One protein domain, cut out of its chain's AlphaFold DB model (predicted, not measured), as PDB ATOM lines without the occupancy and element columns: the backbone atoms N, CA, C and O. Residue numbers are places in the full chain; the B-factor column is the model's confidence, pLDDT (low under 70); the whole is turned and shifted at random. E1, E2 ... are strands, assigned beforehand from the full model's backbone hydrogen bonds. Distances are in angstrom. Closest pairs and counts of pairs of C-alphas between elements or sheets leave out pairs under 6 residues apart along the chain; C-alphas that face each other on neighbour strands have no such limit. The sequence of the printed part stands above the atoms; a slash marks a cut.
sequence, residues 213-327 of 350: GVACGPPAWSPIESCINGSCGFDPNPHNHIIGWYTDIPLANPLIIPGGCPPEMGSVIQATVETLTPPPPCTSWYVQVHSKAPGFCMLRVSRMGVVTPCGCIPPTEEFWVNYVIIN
ATOM      1  N   GLY A 213     187.654 251.268 166.996       88.31
ATOM      2  CA  GLY A 213     186.281 250.841 167.209       88.31
ATOM      3  C   GLY A 213     185.728 249.999 166.069       88.31
ATOM      4  O   GLY A 213     186.438 249.646 165.128       88.31
ATOM      5  N   VAL A 214     184.438 249.693 166.187       90.50
ATOM      6  CA  VAL A 214     183.662 248.950 165.197       90.50
ATOM      7  C   VAL A 214     182.513 249.838 164.741       90.50
ATOM      8  O   VAL A 214     181.806 250.403 165.577       90.50
ATOM      9  N   ALA A 215     182.340 249.982 163.432       90.69
ATOM     10  CA  ALA A 215     181.186 250.634 162.834       90.69
ATOM     11  C   ALA A 215     180.338 249.579 162.118       90.69
ATOM     12  O   ALA A 215     180.823 248.881 161.226       90.69
ATOM     13  N   CYS A 216     179.077 249.454 162.517       89.38
ATOM     14  CA  CYS A 216     178.127 248.572 161.849       89.38
ATOM     15  C   CYS A 216     177.437 249.351 160.729       89.38
ATOM     16  O   CYS A 216     176.994 250.484 160.939       89.38
ATOM     17  N   GLY A 217     177.374 248.767 159.535       73.50
ATOM     18  CA  GLY A 217     176.754 249.420 158.390       73.50
ATOM     19  C   GLY A 217     175.230 249.312 158.415       73.50
ATOM     20  O   GLY A 217     174.701 248.271 158.807       73.50
ATOM     21  N   PRO A 218     174.495 250.352 157.983       65.25
ATOM     22  CA  PRO A 218     173.077 250.211 157.697       65.25
ATOM     23  C   PRO A 218     172.872 249.373 156.417       65.25
ATOM     24  O   PRO A 218     173.710 249.411 155.512       65.25
ATOM     25  N   PRO A 219     171.737 248.666 156.284       64.19
ATOM     26  CA  PRO A 219     171.475 247.749 155.168       64.19
ATOM     27  C   PRO A 219     171.152 248.444 153.831       64.19
ATOM     28  O   PRO A 219     170.841 247.770 152.851       64.19
ATOM     29  N   ALA A 220     171.170 249.780 153.767       90.50
ATOM     30  CA  ALA A 220     170.811 250.514 152.557       90.50
ATOM     31  C   ALA A 220     171.983 250.532 151.563       90.50
ATOM     32  O   ALA A 220     172.898 251.347 151.668       90.50
ATOM     33  N   TRP A 221     171.939 249.621 150.594       94.00
ATOM     34  CA  TRP A 221     172.914 249.532 149.513       94.00
ATOM     35  C   TRP A 221     172.512 250.394 148.317       94.00
ATOM     36  O   TRP A 221     171.360 250.394 147.891       94.00
ATOM     37  N   SER A 222     173.489 251.089 147.744       95.38
ATOM     38  CA  SER A 222     173.372 251.808 146.474       95.38
ATOM     39  C   SER A 222     174.127 251.053 145.376       95.38
ATOM     40  O   SER A 222     175.205 250.512 145.652       95.38
ATOM     41  N   PRO A 223     173.590 250.971 144.147       94.31
ATOM     42  CA  PRO A 223     174.249 250.251 143.066       94.31
ATOM     43  C   PRO A 223     175.506 250.994 142.600       94.31
ATOM     44  O   PRO A 223     175.543 252.222 142.535       94.31
ATOM     45  N   ILE A 224     176.542 250.234 142.251       93.69
ATOM     46  CA  ILE A 224     177.683 250.706 141.467       93.69
ATOM     47  C   ILE A 224     177.385 250.327 140.023       93.69
ATOM     48  O   ILE A 224     177.332 249.141 139.696       93.69
ATOM     49  N   GLU A 225     177.183 251.324 139.171       91.25
ATOM     50  CA  GLU A 225     176.845 251.116 137.767       91.25
ATOM     51  C   GLU A 225     178.051 251.365 136.860       91.25
ATOM     52  O   GLU A 225     178.778 252.345 137.005       91.25
ATOM     53  N   SER A 226     178.245 250.471 135.895       86.62
ATOM     54  CA  SER A 226     179.128 250.666 134.754       86.62
ATOM     55  C   SER A 226     178.279 251.018 133.541       86.62
ATOM     56  O   SER A 226     177.411 250.239 133.145       86.62
ATOM     57  N   CYS A 227     178.553 252.166 132.925       75.44
ATOM     58  CA  CYS A 227     177.983 252.516 131.627       75.44
ATOM     59  C   CYS A 227     178.759 251.787 130.526       75.44
ATOM     60  O   CYS A 227     179.980 251.936 130.435       75.44
ATOM     61  N   ILE A 228     178.072 251.047 129.656       67.62
ATOM     62  CA  ILE A 228     178.671 250.593 128.400       67.62
ATOM     63  C   ILE A 228     178.313 251.607 127.315       67.62
ATOM     64  O   ILE A 228     177.220 251.601 126.754       67.62
ATOM     65  N   ASN A 229     179.259 252.491 126.999       58.31
ATOM     66  CA  ASN A 229     179.166 253.328 125.806       58.31
ATOM     67  C   ASN A 229     179.532 252.485 124.580       58.31
ATOM     68  O   ASN A 229     180.711 252.404 124.244       58.31
ATOM     69  N   GLY A 230     178.524 251.844 123.973       51.97
ATOM     70  CA  GLY A 230     178.354 251.454 122.554       51.97
ATOM     71  C   GLY A 230     179.542 251.001 121.684       51.97
ATOM     72  O   GLY A 230     179.396 250.931 120.470       51.97
ATOM     73  N   SER A 231     180.718 250.711 122.234       52.06
ATOM     74  CA  SER A 231     181.951 250.446 121.473       52.06
ATOM     75  C   SER A 231     182.418 248.993 121.562       52.06
ATOM     76  O   SER A 231     183.311 248.593 120.821       52.06
ATOM     77  N   CYS A 232     181.769 248.163 122.381       49.81
ATOM     78  CA  CYS A 232     182.004 246.722 122.446       49.81
ATOM     79  C   CYS A 232     180.919 245.926 121.702       49.81
ATOM     80  O   CYS A 232     180.297 245.050 122.280       49.81
ATOM     81  N   GLY A 233     180.699 246.233 120.418       56.16
ATOM     82  CA  GLY A 233     180.230 245.325 119.349       56.16
ATOM     83  C   GLY A 233     178.928 244.509 119.477       56.16
ATOM     84  O   GLY A 233     178.506 243.956 118.466       56.16
ATOM     85  N   PHE A 234     178.289 244.410 120.644       61.31
ATOM     86  CA  PHE A 234     177.220 243.439 120.911       61.31
ATOM     87  C   PHE A 234     175.919 244.051 121.441       61.31
ATOM     88  O   PHE A 234     174.893 243.384 121.346       61.31
ATOM     89  N   ASP A 235     175.917 245.304 121.911       65.38
ATOM     90  CA  ASP A 235     174.675 246.008 122.249       65.38
ATOM     91  C   ASP A 235     174.657 247.427 121.648       65.38
ATOM     92  O   ASP A 235     175.497 248.259 122.010       65.38
ATOM     93  N   PRO A 236     173.751 247.716 120.692       72.69
ATOM     94  CA  PRO A 236     173.639 249.036 120.078       72.69
ATOM     95  C   PRO A 236     173.012 250.088 121.005       72.69
ATOM     96  O   PRO A 236     173.076 251.274 120.680       72.69
ATOM     97  N   ASN A 237     172.417 249.696 122.139       79.50
ATOM     98  CA  ASN A 237     171.742 250.623 123.040       79.50
ATOM     99  C   ASN A 237     172.601 250.927 124.278       79.50
ATOM    100  O   ASN A 237     172.961 250.005 125.016       79.50
ATOM    101  N   PRO A 238     172.897 252.212 124.562       76.19
ATOM    102  CA  PRO A 238     173.510 252.610 125.821       76.19
ATOM    103  C   PRO A 238     172.660 252.115 126.992       76.19
ATOM    104  O   PRO A 238     171.483 252.463 127.105       76.19
ATOM    105  N   HIS A 239     173.254 251.298 127.854       78.62
ATOM    106  CA  HIS A 239     172.623 250.838 129.082       78.62
ATOM    107  C   HIS A 239     173.658 250.700 130.205       78.62
ATOM    108  O   HIS A 239     174.873 250.691 129.974       78.62
ATOM    109  N   ASN A 240     173.151 250.621 131.436       82.56
ATOM    110  CA  ASN A 240     173.954 250.513 132.646       82.56
ATOM    111  C   ASN A 240     173.888 249.086 133.184       82.56
ATOM    112  O   ASN A 240     172.811 248.499 133.292       82.56
ATOM    113  N   HIS A 241     175.040 248.548 133.574       84.31
ATOM    114  CA  HIS A 241     175.115 247.313 134.343       84.31
ATOM    115  C   HIS A 241     175.474 247.624 135.782       84.31
ATOM    116  O   HIS A 241     176.457 248.315 136.045       84.31
ATOM    117  N   ILE A 242     174.741 247.035 136.718       89.12
ATOM    118  CA  ILE A 242     175.167 247.000 138.112       89.12
ATOM    119  C   ILE A 242     176.356 246.039 138.204       89.12
ATOM    120  O   ILE A 242     176.219 244.853 137.908       89.12
ATOM    121  N   ILE A 243     177.515 246.547 138.613       91.12
ATOM    122  CA  ILE A 243     178.763 245.783 138.785       91.12
ATOM    123  C   ILE A 243     179.105 245.542 140.261       91.12
ATOM    124  O   ILE A 243     179.989 244.756 140.598       91.12
ATOM    125  N   GLY A 244     178.385 246.195 141.168       93.94
ATOM    126  CA  GLY A 244     178.567 246.037 142.598       93.94
ATOM    127  C   GLY A 244     177.608 246.909 143.381       93.94
ATOM    128  O   GLY A 244     176.687 247.504 142.825       93.94
ATOM    129  N   TRP A 245     177.848 246.981 144.679       94.62
ATOM    130  CA  TRP A 245     177.047 247.754 145.612       94.62
ATOM    131  C   TRP A 245     177.958 248.476 146.592       94.62
ATOM    132  O   TRP A 245     179.025 247.966 146.944       94.62
ATOM    133  N   TYR A 246     177.539 249.649 147.052       95.81
ATOM    134  CA  TYR A 246     178.207 250.353 148.135       95.81
ATOM    135  C   TYR A 246     177.221 250.847 149.189       95.81
ATOM    136  O   TYR A 246     176.042 251.057 148.914       95.81
ATOM    137  N   THR A 247     177.721 251.029 150.402       95.88
ATOM    138  CA  THR A 247     177.018 251.714 151.482       95.88
ATOM    139  C   THR A 247     177.992 252.638 152.192       95.88
ATOM    140  O   THR A 247     179.190 252.353 152.292       95.88
ATOM    141  N   ASP A 248     177.471 253.770 152.641       95.31
ATOM    142  CA  ASP A 248     178.236 254.823 153.281       95.31
ATOM    143  C   ASP A 248     177.890 254.841 154.774       95.31
ATOM    144  O   ASP A 248     176.741 255.034 155.171       95.31
ATOM    145  N   ILE A 249     178.901 254.626 155.612       95.12
ATOM    146  CA  ILE A 249     178.771 254.514 157.061       95.12
ATOM    147  C   ILE A 249     179.331 255.790 157.692       95.12
ATOM    148  O   ILE A 249     180.545 256.022 157.617       95.12
ATOM    149  N   PRO A 250     178.483 256.626 158.314       94.38
ATOM    150  CA  PRO A 250     178.962 257.779 159.054       94.38
ATOM    151  C   PRO A 250     179.684 257.318 160.320       94.38
ATOM    152  O   PRO A 250     179.124 256.601 161.149       94.38
ATOM    153  N   LEU A 251     180.927 257.761 160.490       92.94
ATOM    154  CA  LEU A 251     181.718 257.546 161.693       92.94
ATOM    155  C   LEU A 251     181.937 258.887 162.396       92.94
ATOM    156  O   LEU A 251     182.740 259.706 161.956       92.94
ATOM    157  N   ALA A 252     181.240 259.095 163.512       92.00
ATOM    158  CA  ALA A 252     181.479 260.220 164.408       92.00
ATOM    159  C   ALA A 252     182.511 259.822 165.469       92.00
ATOM    160  O   ALA A 252     182.285 258.908 166.262       92.00
ATOM    161  N   ASN A 253     183.656 260.501 165.484       90.12
ATOM    162  CA  ASN A 253     184.701 260.287 166.471       90.12
ATOM    163  C   ASN A 253     185.523 261.574 166.658       90.12
ATOM    164  O   ASN A 253     186.183 262.000 165.711       90.12
ATOM    165  N   PRO A 254     185.539 262.184 167.860       86.56
ATOM    166  CA  PRO A 254     186.179 263.482 168.091       86.56
ATOM    167  C   PRO A 254     187.706 263.460 167.928       86.56
ATOM    168  O   PRO A 254     188.320 264.519 167.876       86.56
ATOM    169  N   LEU A 255     188.329 262.281 167.814       85.62
ATOM    170  CA  LEU A 255     189.757 262.162 167.508       85.62
ATOM    171  C   LEU A 255     190.079 262.407 166.033       85.62
ATOM    172  O   LEU A 255     191.255 262.510 165.693       85.62
ATOM    173  N   ILE A 256     189.072 262.463 165.160       89.06
ATOM    174  CA  ILE A 256     189.271 262.713 163.737       89.06
ATOM    175  C   ILE A 256     189.585 264.198 163.533       89.06
ATOM    176  O   ILE A 256     188.747 265.070 163.747       89.06
ATOM    177  N   ILE A 257     190.798 264.469 163.076       86.44
ATOM    178  CA  ILE A 257     191.310 265.789 162.728       86.44
ATOM    179  C   ILE A 257     191.304 265.887 161.195       86.44
ATOM    180  O   ILE A 257     191.815 264.973 160.514       86.44
ATOM    181  N   PRO A 258     190.720 266.952 160.613       80.62
ATOM    182  CA  PRO A 258     190.794 267.157 159.174       80.62
ATOM    183  C   PRO A 258     192.260 267.266 158.756       80.62
ATOM    184  O   PRO A 258     193.106 267.744 159.503       80.62
ATOM    185  N   GLY A 259     192.564 266.753 157.569       76.31
ATOM    186  CA  GLY A 259     193.807 267.125 156.902       76.31
ATOM    187  C   GLY A 259     193.529 268.318 156.005       76.31
ATOM    188  O   GLY A 259     192.384 268.508 155.590       76.31
ATOM    189  N   GLY A 260     194.568 269.076 155.692       73.12
ATOM    190  CA  GLY A 260     194.544 270.088 154.648       73.12
ATOM    191  C   GLY A 260     195.405 269.665 153.462       73.12
ATOM    192  O   GLY A 260     195.952 268.560 153.420       73.12
ATOM    193  N   CYS A 261     195.562 270.567 152.491       70.19
ATOM    194  CA  CYS A 261     196.726 270.474 151.613       70.19
ATOM    195  C   CYS A 261     197.993 270.521 152.487       70.19
ATOM    196  O   CYS A 261     197.985 271.207 153.514       70.19
ATOM    197  N   PRO A 262     199.073 269.810 152.114       65.56
ATOM    198  CA  PRO A 262     200.344 269.908 152.819       65.56
ATOM    199  C   PRO A 262     200.692 271.372 153.135       65.56
ATOM    200  O   PRO A 262     200.548 272.224 152.253       65.56
ATOM    201  N   PRO A 263     201.115 271.676 154.377       61.28
ATOM    202  CA  PRO A 263     201.690 270.748 155.359       61.28
ATOM    203  C   PRO A 263     200.717 270.158 156.403       61.28
ATOM    204  O   PRO A 263     201.164 269.441 157.295       61.28
ATOM    205  N   GLU A 264     199.412 270.434 156.339       75.50
ATOM    206  CA  GLU A 264     198.475 270.022 157.397       75.50
ATOM    207  C   GLU A 264     198.153 268.519 157.346       75.50
ATOM    208  O   GLU A 264     197.251 268.068 156.633       75.50
ATOM    209  N   MET A 265     198.881 267.723 158.132       76.50
ATOM    210  CA  MET A 265     198.602 266.295 158.271       76.50
ATOM    211  C   MET A 265     197.434 266.060 159.236       76.50
ATOM    212  O   MET A 265     197.544 266.270 160.442       76.50
ATOM    213  N   GLY A 266     196.298 265.613 158.702       84.31
ATOM    214  CA  GLY A 266     195.163 265.178 159.521       84.31
ATOM    215  C   GLY A 266     195.289 263.723 159.976       84.31
ATOM    216  O   GLY A 266     196.269 263.046 159.681       84.31
ATOM    217  N   SER A 267     194.247 263.191 160.620       88.06
ATOM    218  CA  SER A 267     194.218 261.773 161.015       88.06
ATOM    219  C   SER A 267     194.418 260.825 159.832       88.06
ATOM    220  O   SER A 267     193.761 260.986 158.796       88.06
ATOM    221  N   VAL A 268     195.242 259.798 160.030       90.56
ATOM    222  CA  VAL A 268     195.287 258.591 159.200       90.56
ATOM    223  C   VAL A 268     194.272 257.606 159.773       90.56
ATOM    224  O   VAL A 268     194.305 257.313 160.964       90.56
ATOM    225  N   ILE A 269     193.350 257.114 158.949       91.62
ATOM    226  CA  ILE A 269     192.339 256.143 159.377       91.62
ATOM    227  C   ILE A 269     192.582 254.859 158.595       91.62
ATOM    228  O   ILE A 269     192.435 254.840 157.375       91.62
ATOM    229  N   GLN A 270     192.960 253.795 159.296       94.00
ATOM    230  CA  GLN A 270     193.044 252.457 158.727       94.00
ATOM    231  C   GLN A 270     191.760 251.713 159.071       94.00
ATOM    232  O   GLN A 270     191.356 251.673 160.232       94.00
ATOM    233  N   ALA A 271     191.120 251.135 158.060       95.06
ATOM    234  CA  ALA A 271     189.873 250.404 158.210       95.06
ATOM    235  C   ALA A 271     189.967 249.041 157.523       95.06
ATOM    236  O   ALA A 271     190.591 248.912 156.469       95.06
ATOM    237  N   THR A 272     189.326 248.037 158.110       95.38
ATOM    238  CA  THR A 272     189.115 246.719 157.512       95.38
ATOM    239  C   THR A 272     187.645 246.355 157.617       95.38
ATOM    240  O   THR A 272     186.962 246.739 158.564       95.38
ATOM    241  N   VAL A 273     187.145 245.640 156.618       94.81
ATOM    242  CA  VAL A 273     185.778 245.122 156.607       94.81
ATOM    243  C   VAL A 273     185.811 243.627 156.876       94.81
ATOM    244  O   VAL A 273     186.629 242.904 156.307       94.81
ATOM    245  N   GLU A 274     184.924 243.181 157.750       94.19
ATOM    246  CA  GLU A 274     184.728 241.783 158.110       94.19
ATOM    247  C   GLU A 274     183.255 241.424 157.943       94.19
ATOM    248  O   GLU A 274     182.371 242.267 158.106       94.19
ATOM    249  N   THR A 275     182.999 240.168 157.604       92.56
ATOM    250  CA  THR A 275     181.659 239.618 157.408       92.56
ATOM    251  C   THR A 275     181.427 238.481 158.394       92.56
ATOM    252  O   THR A 275     182.364 237.767 158.756       92.56
ATOM    253  N   LEU A 276     180.174 238.281 158.817       90.00
ATOM    254  CA  LEU A 276     179.827 237.199 159.747       90.00
ATOM    255  C   LEU A 276     180.161 235.817 159.169       90.00
ATOM    256  O   LEU A 276     180.646 234.930 159.871       90.00
ATOM    257  N   THR A 277     179.906 235.644 157.877       88.12
ATOM    258  CA  THR A 277     180.274 234.458 157.107       88.12
ATOM    259  C   THR A 277     181.252 234.847 156.006       88.12
ATOM    260  O   THR A 277     181.148 235.952 155.466       88.12
ATOM    261  N   PRO A 278     182.210 233.973 155.641       87.75
ATOM    262  CA  PRO A 278     183.085 234.228 154.507       87.75
ATOM    263  C   PRO A 278     182.268 234.560 153.248       87.75
ATOM    264  O   PRO A 278     181.281 233.867 152.974       87.75
ATOM    265  N   PRO A 279     182.655 235.592 152.481       84.06
ATOM    266  CA  PRO A 279     181.940 235.954 151.268       84.06
ATOM    267  C   PRO A 279     181.921 234.780 150.272       84.06
ATOM    268  O   PRO A 279     182.892 234.017 150.220       84.06
ATOM    269  N   PRO A 280     180.871 234.631 149.442       82.94
ATOM    270  CA  PRO A 280     180.873 233.646 148.364       82.94
ATOM    271  C   PRO A 280     182.119 233.789 147.469       82.94
ATOM    272  O   PRO A 280     182.602 234.915 147.282       82.94
ATOM    273  N   PRO A 281     182.633 232.694 146.875       83.31
ATOM    274  CA  PRO A 281     183.743 232.769 145.930       83.31
ATOM    275  C   PRO A 281     183.499 233.835 144.856       83.31
ATOM    276  O   PRO A 281     182.372 234.019 144.400       83.31
ATOM    277  N   CYS A 282     184.566 234.517 144.435       83.56
ATOM    278  CA  CYS A 282     184.523 235.610 143.454       83.56
ATOM    279  C   CYS A 282     183.813 236.896 143.918       83.56
ATOM    280  O   CYS A 282     183.526 237.755 143.089       83.56
ATOM    281  N   THR A 283     183.562 237.072 145.219       86.44
ATOM    282  CA  THR A 283     183.203 238.387 145.777       86.44
ATOM    283  C   THR A 283     184.402 239.039 146.444       86.44
ATOM    284  O   THR A 283     185.301 238.374 146.959       86.44
ATOM    285  N   SER A 284     184.442 240.368 146.420       90.25
ATOM    286  CA  SER A 284     185.482 241.143 147.093       90.25
ATOM    287  C   SER A 284     184.852 242.305 147.836       90.25
ATOM    288  O   SER A 284     183.962 242.975 147.306       90.25
ATOM    289  N   TRP A 285     185.313 242.500 149.068       94.12
ATOM    290  CA  TRP A 285     184.884 243.566 149.958       94.12
ATOM    291  C   TRP A 285     186.014 244.570 150.125       94.12
ATOM    292  O   TRP A 285     187.170 244.197 150.320       94.12
ATOM    293  N   TYR A 286     185.659 245.843 150.068       95.50
ATOM    294  CA  TYR A 286     186.587 246.950 150.213       95.50
ATOM    295  C   TYR A 286     185.998 247.969 151.170       95.50
ATOM    296  O   TYR A 286     184.790 248.206 151.169       95.50
ATOM    297  N   VAL A 287     186.861 248.608 151.950       96.25
ATOM    298  CA  VAL A 287     186.508 249.791 152.724       96.25
ATOM    299  C   VAL A 287     187.473 250.910 152.376       96.25
ATOM    300  O   VAL A 287     188.679 250.697 152.267       96.25
ATOM    301  N   GLN A 288     186.930 252.103 152.183       95.94
ATOM    302  CA  GLN A 288     187.694 253.312 151.915       95.94
ATOM    303  C   GLN A 288     187.179 254.460 152.778       95.94
ATOM    304  O   GLN A 288     185.980 254.578 153.042       95.94
ATOM    305  N   VAL A 289     188.088 255.334 153.195       94.25
ATOM    306  CA  VAL A 289     187.733 256.604 153.833       94.25
ATOM    307  C   VAL A 289     187.347 257.570 152.716       94.25
ATOM    308  O   VAL A 289     188.209 258.081 152.011       94.25
ATOM    309  N   HIS A 290     186.048 257.776 152.515       91.12
ATOM    310  CA  HIS A 290     185.522 258.559 151.396       91.12
ATOM    311  C   HIS A 290     185.659 260.069 151.624       91.12
ATOM    312  O   HIS A 290     186.006 260.818 150.717       91.12
ATOM    313  N   SER A 291     185.377 260.531 152.844       89.00
ATOM    314  CA  SER A 291     185.501 261.946 153.215       89.00
ATOM    315  C   SER A 291     185.786 262.091 154.706       89.00
ATOM    316  O   SER A 291     185.458 261.194 155.486       89.00
ATOM    317  N   LYS A 292     186.403 263.208 155.102       91.44
ATOM    318  CA  LYS A 292     186.815 263.491 156.481       91.44
ATOM    319  C   LYS A 292     186.547 264.954 156.834       91.44
ATOM    320  O   LYS A 292     186.811 265.837 156.026       91.44
ATOM    321  N   ALA A 293     186.077 265.189 158.051       89.69
ATOM    322  CA  ALA A 293     185.865 266.493 158.673       89.69
ATOM    323  C   ALA A 293     186.273 266.420 160.165       89.69
ATOM    324  O   ALA A 293     186.493 265.319 160.679       89.69
ATOM    325  N   PRO A 294     186.397 267.548 160.890       89.88
ATOM    326  CA  PRO A 294     186.599 267.510 162.336       89.88
ATOM    327  C   PRO A 294     185.545 266.649 163.035       89.88
ATOM    328  O   PRO A 294     184.345 266.865 162.877       89.88
ATOM    329  N   GLY A 295     186.001 265.665 163.801       89.56
ATOM    330  CA  GLY A 295     185.145 264.767 164.563       89.56
ATOM    331  C   GLY A 295     184.371 263.736 163.734       89.56
ATOM    332  O   GLY A 295     183.519 263.045 164.292       89.56
ATOM    333  N   PHE A 296     184.615 263.634 162.423       93.44
ATOM    334  CA  PHE A 296     183.743 262.877 161.529       93.44
ATOM    335  C   PHE A 296     184.450 262.333 160.279       93.44
ATOM    336  O   PHE A 296     185.250 263.019 159.647       93.44
ATOM    337  N   CYS A 297     184.097 261.127 159.838       94.50
ATOM    338  CA  CYS A 297     184.410 260.663 158.487       94.50
ATOM    339  C   CYS A 297     183.303 259.780 157.906       94.50
ATOM    340  O   CYS A 297     182.527 259.170 158.636       94.50
ATOM    341  N   MET A 298     183.274 259.664 156.579       95.12
ATOM    342  CA  MET A 298     182.445 258.681 155.878       95.12
ATOM    343  C   MET A 298     183.298 257.493 155.459       95.12
ATOM    344  O   MET A 298     184.254 257.654 154.699       95.12
ATOM    345  N   LEU A 299     182.927 256.303 155.922       95.75
ATOM    346  CA  LEU A 299     183.502 255.044 155.468       95.75
ATOM    347  C   LEU A 299     182.614 254.487 154.359       95.75
ATOM    348  O   LEU A 299     181.455 254.170 154.605       95.75
ATOM    349  N   ARG A 300     183.144 254.359 153.144       95.94
ATOM    350  CA  ARG A 300     182.437 253.686 152.055       95.94
ATOM    351  C   ARG A 300     182.853 252.231 152.023       95.94
ATOM    352  O   ARG A 300     184.026 251.930 151.796       95.94
ATOM    353  N   VAL A 301     181.891 251.341 152.213       95.94
ATOM    354  CA  VAL A 301     182.074 249.903 152.030       95.94
ATOM    355  C   VAL A 301     181.529 249.528 150.667       95.94
ATOM    356  O   VAL A 301     180.433 249.937 150.300       95.94
ATOM    357  N   SER A 302     182.307 248.793 149.886       95.38
ATOM    358  CA  SER A 302     181.926 248.349 148.547       95.38
ATOM    359  C   SER A 302     182.070 246.843 148.444       95.38
ATOM    360  O   SER A 302     183.083 246.283 148.864       95.38
ATOM    361  N   ARG A 303     181.070 246.196 147.850       93.38
ATOM    362  CA  ARG A 303     181.098 244.780 147.499       93.38
ATOM    363  C   ARG A 303     180.915 244.647 145.996       93.38
ATOM    364  O   ARG A 303     179.905 245.091 145.449       93.38
ATOM    365  N   MET A 304     181.878 244.021 145.331       91.75
ATOM    366  CA  MET A 304     181.736 243.688 143.913       91.75
ATOM    367  C   MET A 304     180.743 242.537 143.755       91.75
ATOM    368  O   MET A 304     180.763 241.578 144.533       91.75
ATOM    369  N   GLY A 305     179.836 242.669 142.789       81.75
ATOM    370  CA  GLY A 305     178.798 241.676 142.556       81.75
ATOM    371  C   GLY A 305     179.362 240.405 141.926       81.75
ATOM    372  O   GLY A 305     180.357 240.441 141.205       81.75
ATOM    373  N   VAL A 306     178.707 239.274 142.182       78.50
ATOM    374  CA  VAL A 306     178.927 238.059 141.390       78.50
ATOM    375  C   VAL A 306     178.058 238.163 140.150       78.50
ATOM    376  O   VAL A 306     176.870 238.473 140.260       78.50
ATOM    377  N   VAL A 307     178.627 237.875 138.979       68.25
ATOM    378  CA  VAL A 307     177.845 237.743 137.749       68.25
ATOM    379  C   VAL A 307     176.886 236.571 137.934       68.25
ATOM    380  O   VAL A 307     177.288 235.410 137.879       68.25
ATOM    381  N   THR A 308     175.615 236.875 138.181       70.94
ATOM    382  CA  THR A 308     174.542 235.888 138.108       70.94
ATOM    383  C   THR A 308     173.729 236.125 136.836       70.94
ATOM    384  O   THR A 308     173.643 237.268 136.376       70.94
ATOM    385  N   PRO A 309     173.085 235.086 136.277       71.75
ATOM    386  CA  PRO A 309     172.173 235.237 135.140       71.75
ATOM    387  C   PRO A 309     171.038 236.252 135.373       71.75
ATOM    388  O   PRO A 309     170.431 236.709 134.412       71.75
ATOM    389  N   CYS A 310     170.762 236.612 136.633       60.88
ATOM    390  CA  CYS A 310     169.674 237.501 137.038       60.88
ATOM    391  C   CYS A 310     170.150 238.888 137.531       60.88
ATOM    392  O   CYS A 310     169.357 239.625 138.112       60.88
ATOM    393  N   GLY A 311     171.418 239.258 137.308       70.38
ATOM    394  CA  GLY A 311     171.989 240.553 137.704       70.38
ATOM    395  C   GLY A 311     172.746 240.538 139.042       70.38
ATOM    396  O   GLY A 311     172.842 239.517 139.724       70.38
ATOM    397  N   CYS A 312     173.332 241.679 139.416       80.31
ATOM    398  CA  CYS A 312     174.025 241.841 140.697       80.31
ATOM    399  C   CYS A 312     173.013 242.122 141.813       80.31
ATOM    400  O   CYS A 312     172.486 243.226 141.903       80.31
ATOM    401  N   ILE A 313     172.765 241.143 142.682       85.50
ATOM    402  CA  ILE A 313     171.835 241.269 143.818       85.50
ATOM    403  C   ILE A 313     172.495 242.091 144.947       85.50
ATOM    404  O   ILE A 313     173.691 241.889 145.200       85.50
ATOM    405  N   PRO A 314     171.760 242.998 145.630       88.94
ATOM    406  CA  PRO A 314     172.265 243.684 146.814       88.94
ATOM    407  C   PRO A 314     172.787 242.699 147.873       88.94
ATOM    408  O   PRO A 314     172.185 241.643 148.072       88.94
ATOM    409  N   PRO A 315     173.877 243.021 148.582       89.69
ATOM    410  CA  PRO A 315     174.364 242.198 149.680       89.69
ATOM    411  C   PRO A 315     173.339 242.113 150.812       89.69
ATOM    412  O   PRO A 315     172.751 243.118 151.209       89.69
ATOM    413  N   THR A 316     173.159 240.913 151.353       88.94
ATOM    414  CA  THR A 316     172.318 240.659 152.536       88.94
ATOM    415  C   THR A 316     173.140 240.175 153.723       88.94
ATOM    416  O   THR A 316     172.599 239.962 154.802       88.94
ATOM    417  N   GLU A 317     174.435 239.944 153.517       88.56
ATOM    418  CA  GLU A 317     175.357 239.475 154.537       88.56
ATOM    419  C   GLU A 317     175.618 240.568 155.579       88.56
ATOM    420  O   GLU A 317     175.858 241.731 155.240       88.56
ATOM    421  N   GLU A 318     175.608 240.185 156.856       91.19
ATOM    422  CA  GLU A 318     176.035 241.070 157.935       91.19
ATOM    423  C   GLU A 318     177.540 241.331 157.852       91.19
ATOM    424  O   GLU A 318     178.346 240.415 157.642       91.19
ATOM    425  N   PHE A 319     177.914 242.591 158.057       93.56
ATOM    426  CA  PHE A 319     179.299 243.030 158.030       93.56
ATOM    427  C   PHE A 319     179.538 244.158 159.038       93.56
ATOM    428  O   PHE A 319     178.619 244.876 159.443       93.56
ATOM    429  N   TRP A 320     180.797 244.339 159.416       95.19
ATOM    430  CA  TRP A 320     181.249 245.449 160.244       95.19
ATOM    431  C   TRP A 320     182.587 245.980 159.750       95.19
ATOM    432  O   TRP A 320     183.348 245.296 159.065       95.19
ATOM    433  N   VAL A 321     182.866 247.233 160.096       95.31
ATOM    434  CA  VAL A 321     184.140 247.879 159.805       95.31
ATOM    435  C   VAL A 321     184.911 248.065 161.098       95.31
ATOM    436  O   VAL A 321     184.503 248.847 161.959       95.31
ATOM    437  N   ASN A 322     186.044 247.381 161.217       94.50
ATOM    438  CA  ASN A 322     187.037 247.671 162.240       94.50
ATOM    439  C   ASN A 322     187.869 248.862 161.773       94.50
ATOM    440  O   ASN A 322     188.304 248.901 160.622       94.50
ATOM    441  N   TYR A 323     188.106 249.838 162.644       93.81
ATOM    442  CA  TYR A 323     188.919 251.001 162.301       93.81
ATOM    443  C   TYR A 323     189.905 251.366 163.408       93.81
ATOM    444  O   TYR A 323     189.663 251.099 164.586       93.81
ATOM    445  N   VAL A 324     190.995 252.026 163.016       93.25
ATOM    446  CA  VAL A 324     191.938 252.720 163.897       93.25
ATOM    447  C   VAL A 324     192.272 254.106 163.333       93.25
ATOM    448  O   VAL A 324     192.537 254.265 162.145       93.25
ATOM    449  N   ILE A 325     192.239 255.111 164.202       89.06
ATOM    450  CA  ILE A 325     192.539 256.520 163.958       89.06
ATOM    451  C   ILE A 325     193.926 256.790 164.534       89.06
ATOM    452  O   ILE A 325     194.166 256.608 165.728       89.06
ATOM    453  N   ILE A 326     194.828 257.248 163.679       88.44
ATOM    454  CA  ILE A 326     196.212 257.567 163.998       88.44
ATOM    455  C   ILE A 326     196.396 259.064 163.756       88.44
ATOM    456  O   ILE A 326     196.392 259.531 162.616       88.44
ATOM    457  N   ASN A 327     196.561 259.825 164.835       82.00
ATOM    458  CA  ASN A 327     196.934 261.234 164.767       82.00
ATOM    459  C   ASN A 327     198.456 261.335 164.842       82.00
ATOM    460  O   ASN A 327     199.060 260.844 165.790       82.00
TER     461      ASN A 327
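Overview. This is residues 213 to 327 of the 350 residues of an uncharacterized protein of Phycisphaerae bacterium (UniProt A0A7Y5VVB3). Two sheets lie partly face to face as a loose sandwich, their strands crossed: the curled sheet E2 E3 E6 E5 covers one side and the smaller sheet E1 E7 E4 the other. The hairpin of E2 and E3 runs on past the sandwich as an arm, and its loop, residues 229 to 238, makes one end of the longest axis. The printed part has 115 residues with no named helix and seven named strands, E1 to E7 along the chain; it is all strand, and both sheets are antiparallel. The whole is loose, with a radius of gyration of the C-alphas of 17.3 A and spans of 51 by 35 by 20 A.

Arrangement. Begin at E1, residues 213 to 216, an edge strand antiparallel to E7, residues 319 to 326; look for N 215 and O 321, 2.9 A apart. Next come E2, residues 222 to 228, and E3, residues 239 to 252, a hairpin in which N 224 and O 244 are 2.8 A apart. E3 bends by 60 degrees at residue 243. E4, residues 268 to 275, is antiparallel to E7, with N 272 and O 322 2.8 A apart. E5, residues 285 to 293, and E6, residues 296 to 304, form a hairpin with N 288 and O 300 2.9 A apart. E6 is also antiparallel to E3, with N 247 and O 301 2.9 A apart. The sheet E2 E3 E6 E5 is strongly twisted. In the sandwich, two sheets face to face, the facing parts are 9.1 A centre to centre and the strands cross at 51 degrees. Between the sheets, the closest C-alphas of E4 and E5 are those of Val 273 and Val 287, 6.1 A, and those of E1 and E3 are Ala 215 and Leu 251, 7.0 A. E2 is apart from E4, E5 and E7.

Along the chain. Find C-alpha 213 at (186.281, 250.841, 167.209), where E1 begins. E1 is 10.0 A long and E2 18.9 A. E3, the longest strand by residues, runs 37.6 A from C-alpha 239 at (172.623, 250.838, 129.082). E4 measures 23.4 A, E5 24.5 A and E6 26.1 A. E7 runs 23.1 A and ends at C-alpha 326, (196.212, 257.567, 163.998).

Size, cuts and confidence. The two C-alphas farthest apart are those of Gly 233 and Pro 254, 52.4 A. The printed part has no cut. The links E3 to E4 and E6 to E7 are long. Look for pLDDT under 70 at residues 218 to 219, 228 to 235, 262 to 263, 307 and 310; the mean of the printed part is 85.0.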